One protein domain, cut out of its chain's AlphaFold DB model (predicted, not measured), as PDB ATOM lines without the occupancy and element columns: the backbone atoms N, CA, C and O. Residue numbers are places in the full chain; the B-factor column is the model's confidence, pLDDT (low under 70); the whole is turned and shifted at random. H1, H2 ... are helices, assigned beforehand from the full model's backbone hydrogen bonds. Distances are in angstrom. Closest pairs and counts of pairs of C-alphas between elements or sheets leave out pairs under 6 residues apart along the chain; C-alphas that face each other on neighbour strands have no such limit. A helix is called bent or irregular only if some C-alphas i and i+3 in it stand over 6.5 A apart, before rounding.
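AT A GLANCE: This is residues 256 to 318 of the 328 residues of the protein "Protein TOPLESS" of Hibiscus syriacus (UniProt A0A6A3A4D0). What does the model look like? A long helix, H2, runs along most of an elongated, thinly joined shape, with H1 slanting away from it along its later half and running the opposite way, while a winding link passes from the end of H1 out beyond the start of H2 and folds back into it. The short H3 turns back at the far end of H2. What is it made of, and how large? The printed part has 63 residues with three named helices, in the order H1, H2, H3, and no named strand; its class is all helix. It is only just loose, close to compact, with a radius of gyration of the C-alphas of 13.0 A and spans of 40 by 23 by 15 A.

IN THESE COORDINATES: Where does the first helix lie? H1 is residues 256 to 269, 19.5 A long, from C-alpha 256 at (20.581, 136.861, -21.160). Where are the others? H2 is residues 292 to 309, 25.6 A long, from C-alpha 292 at (16.940, 124.751, -50.418). H3 is residues 313 to 318, 9.9 A long, to C-alpha 318 at (10.275, 141.802, -27.897); it is neither bent nor irregular, but only just: C-alphas 314 and 317 are 6.4 A apart.

HOW THE PARTS SIT: How does H1 stand to H2? They are close but not clearly touching; their closest C-alphas, of Leu 267 and Ala 303, are 7.1 A apart. They run opposite ways at a steep tilt of 37 degrees, only just steep. And H3? It is close to H2 but not clearly touching, with the closest C-alphas, of Lys 308 and Leu 316, 6.8 A apart, and runs the opposite way at a steep tilt of 45 degrees. H1 and H3 are apart. What do the backbones show? In H1 and H2 every O i to N i+4 pair is within hydrogen-bond range; in H3 0 of 2 are, beside 2 of 3 O i to N i+3 pairs.

THE WHOLE: How far does it reach? The two C-alphas farthest apart, of Ala 289 and Glu 314, are 41.7 A apart. Which link is long? H1 to H2 is a long link, residues 270 to 291, and H2 to H3 a tight one; the printed part has no cut. How confident is the model? The mean pLDDT of the printed part is 88.9, and no printed residue is under 70.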
ATOM      1  N   TYR A 256      20.348 136.824 -19.714       91.56
ATOM      2  CA  TYR A 256      20.581 136.861 -21.160       91.56
ATOM      3  C   TYR A 256      21.900 136.205 -21.579       91.56
ATOM      4  O   TYR A 256      21.879 135.323 -22.424       91.56
ATOM      5  N   ASN A 257      23.028 136.541 -20.942       92.88
ATOM      6  CA  ASN A 257      24.333 135.974 -21.311       92.88
ATOM      7  C   ASN A 257      24.364 134.442 -21.190       92.88
ATOM      8  O   ASN A 257      24.801 133.749 -22.103       92.88
ATOM      9  N   THR A 258      23.865 133.897 -20.077       92.31
ATOM     10  CA  THR A 258      23.815 132.443 -19.868       92.31
ATOM     11  C   THR A 258      22.827 131.781 -20.823       92.31
ATOM     12  O   THR A 258      23.127 130.732 -21.386       92.31
ATOM     13  N   TRP A 259      21.658 132.395 -21.020       94.00
ATOM     14  CA  TRP A 259      20.648 131.900 -21.945       94.00
ATOM     15  C   TRP A 259      21.173 131.865 -23.381       94.00
ATOM     16  O   TRP A 259      21.046 130.835 -24.032       94.00
ATOM     17  N   ALA A 260      21.821 132.938 -23.840       92.69
ATOM     18  CA  ALA A 260      22.354 133.071 -25.190       92.69
ATOM     19  C   ALA A 260      23.389 131.981 -25.488       92.69
ATOM     20  O   ALA A 260      23.245 131.266 -26.475       92.69
ATOM     21  N   THR A 261      24.359 131.760 -24.593       93.56
ATOM     22  CA  THR A 261      25.362 130.693 -24.765       93.56
ATOM     23  C   THR A 261      24.733 129.295 -24.768       93.56
ATOM     24  O   THR A 261      25.105 128.441 -25.580       93.56
ATOM     25  N   CYS A 262      23.762 129.035 -23.883       92.62
ATOM     26  CA  CYS A 262      23.052 127.752 -23.860       92.62
ATOM     27  C   CYS A 262      22.198 127.543 -25.119       92.62
ATOM     28  O   CYS A 262      22.149 126.432 -25.648       92.62
ATOM     29  N   MET A 263      21.538 128.598 -25.598       93.88
ATOM     30  CA  MET A 263      20.702 128.571 -26.792       93.88
ATOM     31  C   MET A 263      21.534 128.367 -28.055       93.88
ATOM     32  O   MET A 263      21.192 127.522 -28.876       93.88
ATOM     33  N   GLU A 264      22.657 129.069 -28.186       92.75
ATOM     34  CA  GLU A 264      23.606 128.878 -29.284       92.75
ATOM     35  C   GLU A 264      24.085 127.424 -29.347       92.75
ATOM     36  O   GLU A 264      23.942 126.768 -30.379       92.75
ATOM     37  N   SER A 265      24.549 126.879 -28.218       92.81
ATOM     38  CA  SER A 265      25.003 125.485 -28.135       92.81
ATOM     39  C   SER A 265      23.889 124.494 -28.501       92.81
ATOM     40  O   SER A 265      24.127 123.489 -29.172       92.81
ATOM     41  N   TYR A 266      22.652 124.778 -28.087       93.44
ATOM     42  CA  TYR A 266      21.492 123.963 -28.435       93.44
ATOM     43  C   TYR A 266      21.184 124.003 -29.935       93.44
ATOM     44  O   TYR A 266      20.993 122.955 -30.555       93.44
ATOM     45  N   LEU A 267      21.161 125.197 -30.529       93.69
ATOM     46  CA  LEU A 267      20.907 125.377 -31.955       93.69
ATOM     47  C   LEU A 267      22.012 124.735 -32.798       93.69
ATOM     48  O   LEU A 267      21.705 124.105 -33.808       93.69
ATOM     49  N   GLN A 268      23.274 124.823 -32.370       92.06
ATOM     50  CA  GLN A 268      24.394 124.123 -33.005       92.06
ATOM     51  C   GLN A 268      24.215 122.601 -32.924       92.06
ATOM     52  O   GLN A 268      24.292 121.918 -33.945       92.06
ATOM     53  N   GLY A 269      23.871 122.065 -31.748       91.94
ATOM     54  CA  GLY A 269      23.612 120.633 -31.563       91.94
ATOM     55  C   GLY A 269      22.416 120.089 -32.360       91.94
ATOM     56  O   GLY A 269      22.302 118.878 -32.540       91.94
ATOM     57  N   GLN A 270      21.529 120.965 -32.841       90.62
ATOM     58  CA  GLN A 270      20.367 120.620 -33.667       90.62
ATOM     59  C   GLN A 270      20.542 120.965 -35.157       90.62
ATOM     60  O   GLN A 270      19.588 120.796 -35.919       90.62
ATOM     61  N   ASP A 271      21.718 121.451 -35.577       92.19
ATOM     62  CA  ASP A 271      21.968 121.936 -36.947       92.19
ATOM     63  C   ASP A 271      20.996 123.070 -37.374       92.19
ATOM     64  O   ASP A 271      20.543 123.185 -38.518       92.19
ATOM     65  N   LEU A 272      20.629 123.909 -36.399       93.81
ATOM     66  CA  LEU A 272      19.738 125.065 -36.545       93.81
ATOM     67  C   LEU A 272      20.484 126.401 -36.479       93.81
ATOM     68  O   LEU A 272      19.915 127.426 -36.836       93.81
ATOM     69  N   TRP A 273      21.741 126.414 -36.031       93.31
ATOM     70  CA  TRP A 273      22.519 127.652 -35.917       93.31
ATOM     71  C   TRP A 273      22.720 128.357 -37.265       93.31
ATOM     72  O   TRP A 273      22.706 129.586 -37.329       93.31
ATOM     73  N   GLU A 274      22.796 127.589 -38.355       90.56
ATOM     74  CA  GLU A 274      23.000 128.106 -39.712       90.56
ATOM     75  C   GLU A 274      21.958 129.143 -40.147       90.56
ATOM     76  O   GLU A 274      22.300 130.081 -40.862       90.56
ATOM     77  N   VAL A 275      20.712 129.024 -39.672       91.94
ATOM     78  CA  VAL A 275      19.618 129.951 -40.022       91.94
ATOM     79  C   VAL A 275      19.477 131.141 -39.065       91.94
ATOM     80  O   VAL A 275      18.682 132.039 -39.333       91.94
ATOM     81  N   VAL A 276      20.220 131.152 -37.951       89.38
ATOM     82  CA  VAL A 276      20.201 132.227 -36.939       89.38
ATOM     83  C   VAL A 276      21.454 133.090 -37.054       89.38
ATOM     84  O   VAL A 276      21.353 134.289 -37.295       89.38
ATOM     85  N   GLY A 277      22.634 132.479 -36.929       85.06
ATOM     86  CA  GLY A 277      23.921 133.179 -36.881       85.06
ATOM     87  C   GLY A 277      25.009 132.595 -37.786       85.06
ATOM     88  O   GLY A 277      26.125 133.108 -37.770       85.06
ATOM     89  N   GLY A 278      24.717 131.537 -38.548       85.44
ATOM     90  CA  GLY A 278      25.674 130.906 -39.464       85.44
ATOM     91  C   GLY A 278      25.633 131.443 -40.900       85.44
ATOM     92  O   GLY A 278      25.427 132.636 -41.137       85.44
ATOM     93  N   GLY A 279      25.875 130.566 -41.877       82.31
ATOM     94  CA  GLY A 279      26.001 130.939 -43.292       82.31
ATOM     95  C   GLY A 279      24.671 131.072 -44.043       82.31
ATOM     96  O   GLY A 279      24.603 131.760 -45.061       82.31
ATOM     97  N   GLU A 280      23.598 130.459 -43.537       83.25
ATOM     98  CA  GLU A 280      22.283 130.385 -44.192       83.25
ATOM     99  C   GLU A 280      21.258 131.327 -43.554       83.25
ATOM    100  O   GLU A 280      20.080 131.015 -43.445       83.25
ATOM    101  N   VAL A 281      21.675 132.495 -43.090       84.25
ATOM    102  CA  VAL A 281      20.787 133.371 -42.316       84.25
ATOM    103  C   VAL A 281      19.735 134.073 -43.188       84.25
ATOM    104  O   VAL A 281      18.632 134.383 -42.740       84.25
ATOM    105  N   THR A 282      20.061 134.322 -44.454       84.44
ATOM    106  CA  THR A 282      19.163 134.995 -45.394       84.44
ATOM    107  C   THR A 282      18.196 133.993 -46.006       84.44
ATOM    108  O   THR A 282      18.615 132.979 -46.565       84.44
ATOM    109  N   GLN A 283      16.899 134.302 -45.959       82.81
ATOM    110  CA  GLN A 283      15.894 133.498 -46.644       82.81
ATOM    111  C   GLN A 283      16.187 133.463 -48.159       82.81
ATOM    112  O   GLN A 283      16.260 134.525 -48.784       82.81
ATOM    113  N   PRO A 284      16.297 132.275 -48.777       82.81
ATOM    114  CA  PRO A 284      16.440 132.164 -50.226       82.81
ATOM    115  C   PRO A 284      15.239 132.786 -50.955       82.81
ATOM    116  O   PRO A 284      14.088 132.557 -50.580       82.81
ATOM    117  N   ALA A 285      15.494 133.565 -52.009       77.25
ATOM    118  CA  ALA A 285      14.445 134.297 -52.727       77.25
ATOM    119  C   ALA A 285      13.571 133.405 -53.627       77.25
ATOM    120  O   ALA A 285      12.410 133.728 -53.869       77.25
ATOM    121  N   ALA A 286      14.113 132.289 -54.116       75.44
ATOM    122  CA  ALA A 286      13.438 131.403 -55.054       75.44
ATOM    123  C   ALA A 286      13.475 129.952 -54.575       75.44
ATOM    124  O   ALA A 286      14.419 129.510 -53.917       75.44
ATOM    125  N   GLU A 287      12.422 129.220 -54.922       76.50
ATOM    126  CA  GLU A 287      12.379 127.773 -54.771       76.50
ATOM    127  C   GLU A 287      13.252 127.178 -55.876       76.50
ATOM    128  O   GLU A 287      12.967 127.315 -57.064       76.50
ATOM    129  N   ASP A 288      14.372 126.590 -55.485       76.62
ATOM    130  CA  ASP A 288      15.288 125.938 -56.401       76.62
ATOM    131  C   ASP A 288      14.923 124.456 -56.564       76.62
ATOM    132  O   ASP A 288      14.260 123.850 -55.717       76.62
ATOM    133  N   ALA A 289      15.394 123.839 -57.648       73.19
ATOM    134  CA  ALA A 289      15.171 122.415 -57.906       73.19
ATOM    135  C   ALA A 289      15.712 121.510 -56.776       73.19
ATOM    136  O   ALA A 289      15.222 120.396 -56.590       73.19
ATOM    137  N   ASN A 290      16.676 121.999 -55.982       79.81
ATOM    138  CA  ASN A 290      17.260 121.270 -54.853       79.81
ATOM    139  C   ASN A 290      16.469 121.427 -53.537       79.81
ATOM    140  O   ASN A 290      16.815 120.794 -52.530       79.81
ATOM    141  N   GLY A 291      15.406 122.241 -53.524       85.25
ATOM    142  CA  GLY A 291      14.527 122.434 -52.371       85.25
ATOM    143  C   GLY A 291      15.192 123.129 -51.177       85.25
ATOM    144  O   GLY A 291      14.772 122.907 -50.035       85.25
ATOM    145  N   ILE A 292      16.219 123.947 -51.412       86.19
ATOM    146  CA  ILE A 292      16.940 124.751 -50.418       86.19
ATOM    147  C   ILE A 292      15.964 125.651 -49.659       86.19
ATOM    148  O   ILE A 292      15.974 125.644 -48.430       86.19
ATOM    149  N   LEU A 293      15.037 126.332 -50.345       88.25
ATOM    150  CA  LEU A 293      14.033 127.176 -49.677       88.25
ATOM    151  C   LEU A 293      13.159 126.380 -48.696       88.25
ATOM    152  O   LEU A 293      12.870 126.838 -47.589       88.25
ATOM    153  N   ARG A 294      12.748 125.164 -49.070       89.56
ATOM    154  CA  ARG A 294      11.935 124.302 -48.201       89.56
ATOM    155  C   ARG A 294      12.730 123.835 -46.984       89.56
ATOM    156  O   ARG A 294      12.202 123.868 -45.872       89.56
ATOM    157  N   LYS A 295      13.988 123.425 -47.175       90.19
ATOM    158  CA  LYS A 295      14.893 123.037 -46.078       90.19
ATOM    159  C   LYS A 295      15.127 124.202 -45.121       90.19
ATOM    160  O   LYS A 295      14.970 124.024 -43.914       90.19
ATOM    161  N   TRP A 296      15.391 125.387 -45.666       92.06
ATOM    162  CA  TRP A 296      15.565 126.611 -44.898       92.06
ATOM    163  C   TRP A 296      14.321 126.945 -44.075       92.06
ATOM    164  O   TRP A 296      14.422 127.115 -42.868       92.06
ATOM    165  N   LYS A 297      13.121 126.932 -44.677       90.69
ATOM    166  CA  LYS A 297      11.855 127.176 -43.956       90.69
ATOM    167  C   LYS A 297      11.635 126.185 -42.809       90.69
ATOM    168  O   LYS A 297      11.146 126.573 -41.753       90.69
ATOM    169  N   ILE A 298      12.001 124.914 -42.998       91.69
ATOM    170  CA  ILE A 298      11.891 123.892 -41.947       91.69
ATOM    171  C   ILE A 298      12.884 124.174 -40.811       91.69
ATOM    172  O   ILE A 298      12.484 124.143 -39.647       91.69
ATOM    173  N   LYS A 299      14.156 124.461 -41.124       92.88
ATOM    174  CA  LYS A 299      15.172 124.817 -40.120       92.88
ATOM    175  C   LYS A 299      14.801 126.111 -39.391       92.88
ATOM    176  O   LYS A 299      14.756 126.130 -38.166       92.88
ATOM    177  N   GLY A 300      14.427 127.147 -40.135       92.19
ATOM    178  CA  GLY A 300      13.998 128.438 -39.607       92.19
ATOM    179  C   GLY A 300      12.767 128.330 -38.714       92.19
ATOM    180  O   GLY A 300      12.762 128.863 -37.609       92.19
ATOM    181  N   GLY A 301      11.757 127.560 -39.124       92.81
ATOM    182  CA  GLY A 301      10.575 127.306 -38.299       92.81
ATOM    183  C   GLY A 301      10.907 126.591 -36.985       92.81
ATOM    184  O   GLY A 301      10.383 126.963 -35.936       92.81
ATOM    185  N   LYS A 302      11.816 125.606 -37.016       93.19
ATOM    186  CA  LYS A 302      12.287 124.909 -35.806       93.19
ATOM    187  C   LYS A 302      13.077 125.831 -34.878       93.19
ATOM    188  O   LYS A 302      12.826 125.816 -33.676       93.19
ATOM    189  N   ALA A 303      13.986 126.639 -35.425       93.94
ATOM    190  CA  ALA A 303      14.764 127.609 -34.655       93.94
ATOM    191  C   ALA A 303      13.848 128.650 -33.993       93.94
ATOM    192  O   ALA A 303      13.915 128.853 -32.785       93.94
ATOM    193  N   MET A 304      12.910 129.218 -34.755       93.00
ATOM    194  CA  MET A 304      11.925 130.177 -34.248       93.00
ATOM    195  C   MET A 304      11.072 129.586 -33.120       93.00
ATOM    196  O   MET A 304      10.812 130.245 -32.114       93.00
ATOM    197  N   PHE A 305      10.640 128.331 -33.268       91.75
ATOM    198  CA  PHE A 305       9.899 127.640 -32.220       91.75
ATOM    199  C   PHE A 305      10.746 127.449 -30.955       91.75
ATOM    200  O   PHE A 305      10.255 127.685 -29.851       91.75
ATOM    201  N   ALA A 306      12.019 127.067 -31.097       92.00
ATOM    202  CA  ALA A 306      12.927 126.916 -29.964       92.00
ATOM    203  C   ALA A 306      13.151 128.243 -29.219       92.00
ATOM    204  O   ALA A 306      13.051 128.275 -27.993       92.00
ATOM    205  N   LEU A 307      13.356 129.343 -29.949       92.19
ATOM    206  CA  LEU A 307      13.494 130.682 -29.370       92.19
ATOM    207  C   LEU A 307      12.221 131.077 -28.604       92.19
ATOM    208  O   LEU A 307      12.270 131.320 -27.402       92.19
ATOM    209  N   LYS A 308      11.045 131.011 -29.242       90.56
ATOM    210  CA  LYS A 308       9.765 131.398 -28.615       90.56
ATOM    211  C   LYS A 308       9.364 130.541 -27.412       90.56
ATOM    212  O   LYS A 308       8.613 130.995 -26.560       90.56
ATOM    213  N   THR A 309       9.825 129.300 -27.320       90.44
ATOM    214  CA  THR A 309       9.475 128.414 -26.190       90.44
ATOM    215  C   THR A 309      10.451 128.503 -25.021       90.44
ATOM    216  O   THR A 309      10.141 128.035 -23.927       90.44
ATOM    217  N   THR A 310      11.617 129.114 -25.223       90.38
ATOM    218  CA  THR A 310      12.653 129.280 -24.193       90.38
ATOM    219  C   THR A 310      12.757 130.702 -23.679       90.38
ATOM    220  O   THR A 310      13.684 131.012 -22.938       90.38
ATOM    221  N   ILE A 311      11.807 131.559 -24.028       91.19
ATOM    222  CA  ILE A 311      11.720 132.933 -23.555       91.19
ATOM    223  C   ILE A 311      10.534 133.034 -22.588       91.19
ATOM    224  O   ILE A 311       9.505 132.387 -22.794       91.19
ATOM    225  N   GLU A 312      10.698 133.759 -21.478       89.12
ATOM    226  CA  GLU A 312       9.583 134.037 -20.562       89.12
ATOM    227  C   GLU A 312       8.543 134.938 -21.235       89.12
ATOM    228  O   GLU A 312       8.864 135.730 -22.116       89.12
ATOM    229  N   GLU A 313       7.284 134.824 -20.817       86.62
ATOM    230  CA  GLU A 313       6.159 135.501 -21.471       86.62
ATOM    231  C   GLU A 313       6.333 137.026 -21.543       86.62
ATOM    232  O   GLU A 313       6.051 137.620 -22.577       86.62
ATOM    233  N   GLU A 314       6.915 137.635 -20.506       86.81
ATOM    234  CA  GLU A 314       7.240 139.069 -20.468       86.81
ATOM    235  C   GLU A 314       8.243 139.482 -21.558       86.81
ATOM    236  O   GLU A 314       8.151 140.563 -22.129       86.81
ATOM    237  N   MET A 315       9.193 138.603 -21.884       88.25
ATOM    238  CA  MET A 315      10.242 138.859 -22.875       88.25
ATOM    239  C   MET A 315       9.801 138.503 -24.299       88.25
ATOM    240  O   MET A 315      10.422 138.943 -25.268       88.25
ATOM    241  N   LEU A 316       8.726 137.719 -24.451       88.38
ATOM    242  CA  LEU A 316       8.203 137.330 -25.762       88.38
ATOM    243  C   LEU A 316       7.675 138.512 -26.568       88.38
ATOM    244  O   LEU A 316       7.684 138.450 -27.799       88.38
ATOM    245  N   GLU A 317       7.250 139.588 -25.905       88.88
ATOM    246  CA  GLU A 317       6.793 140.806 -26.574       88.88
ATOM    247  C   GLU A 317       7.876 141.403 -27.484       88.88
ATOM    248  O   GLU A 317       7.557 141.904 -28.560       88.88
ATOM    249  N   HIS A 318       9.156 141.265 -27.120       88.00
ATOM    250  CA  HIS A 318      10.275 141.802 -27.897       88.00
ATOM    251  C   HIS A 318      10.530 141.063 -29.215       88.00
ATOM    252  O   HIS A 318      11.019 141.669 -30.164       88.00
TER     253      HIS A 318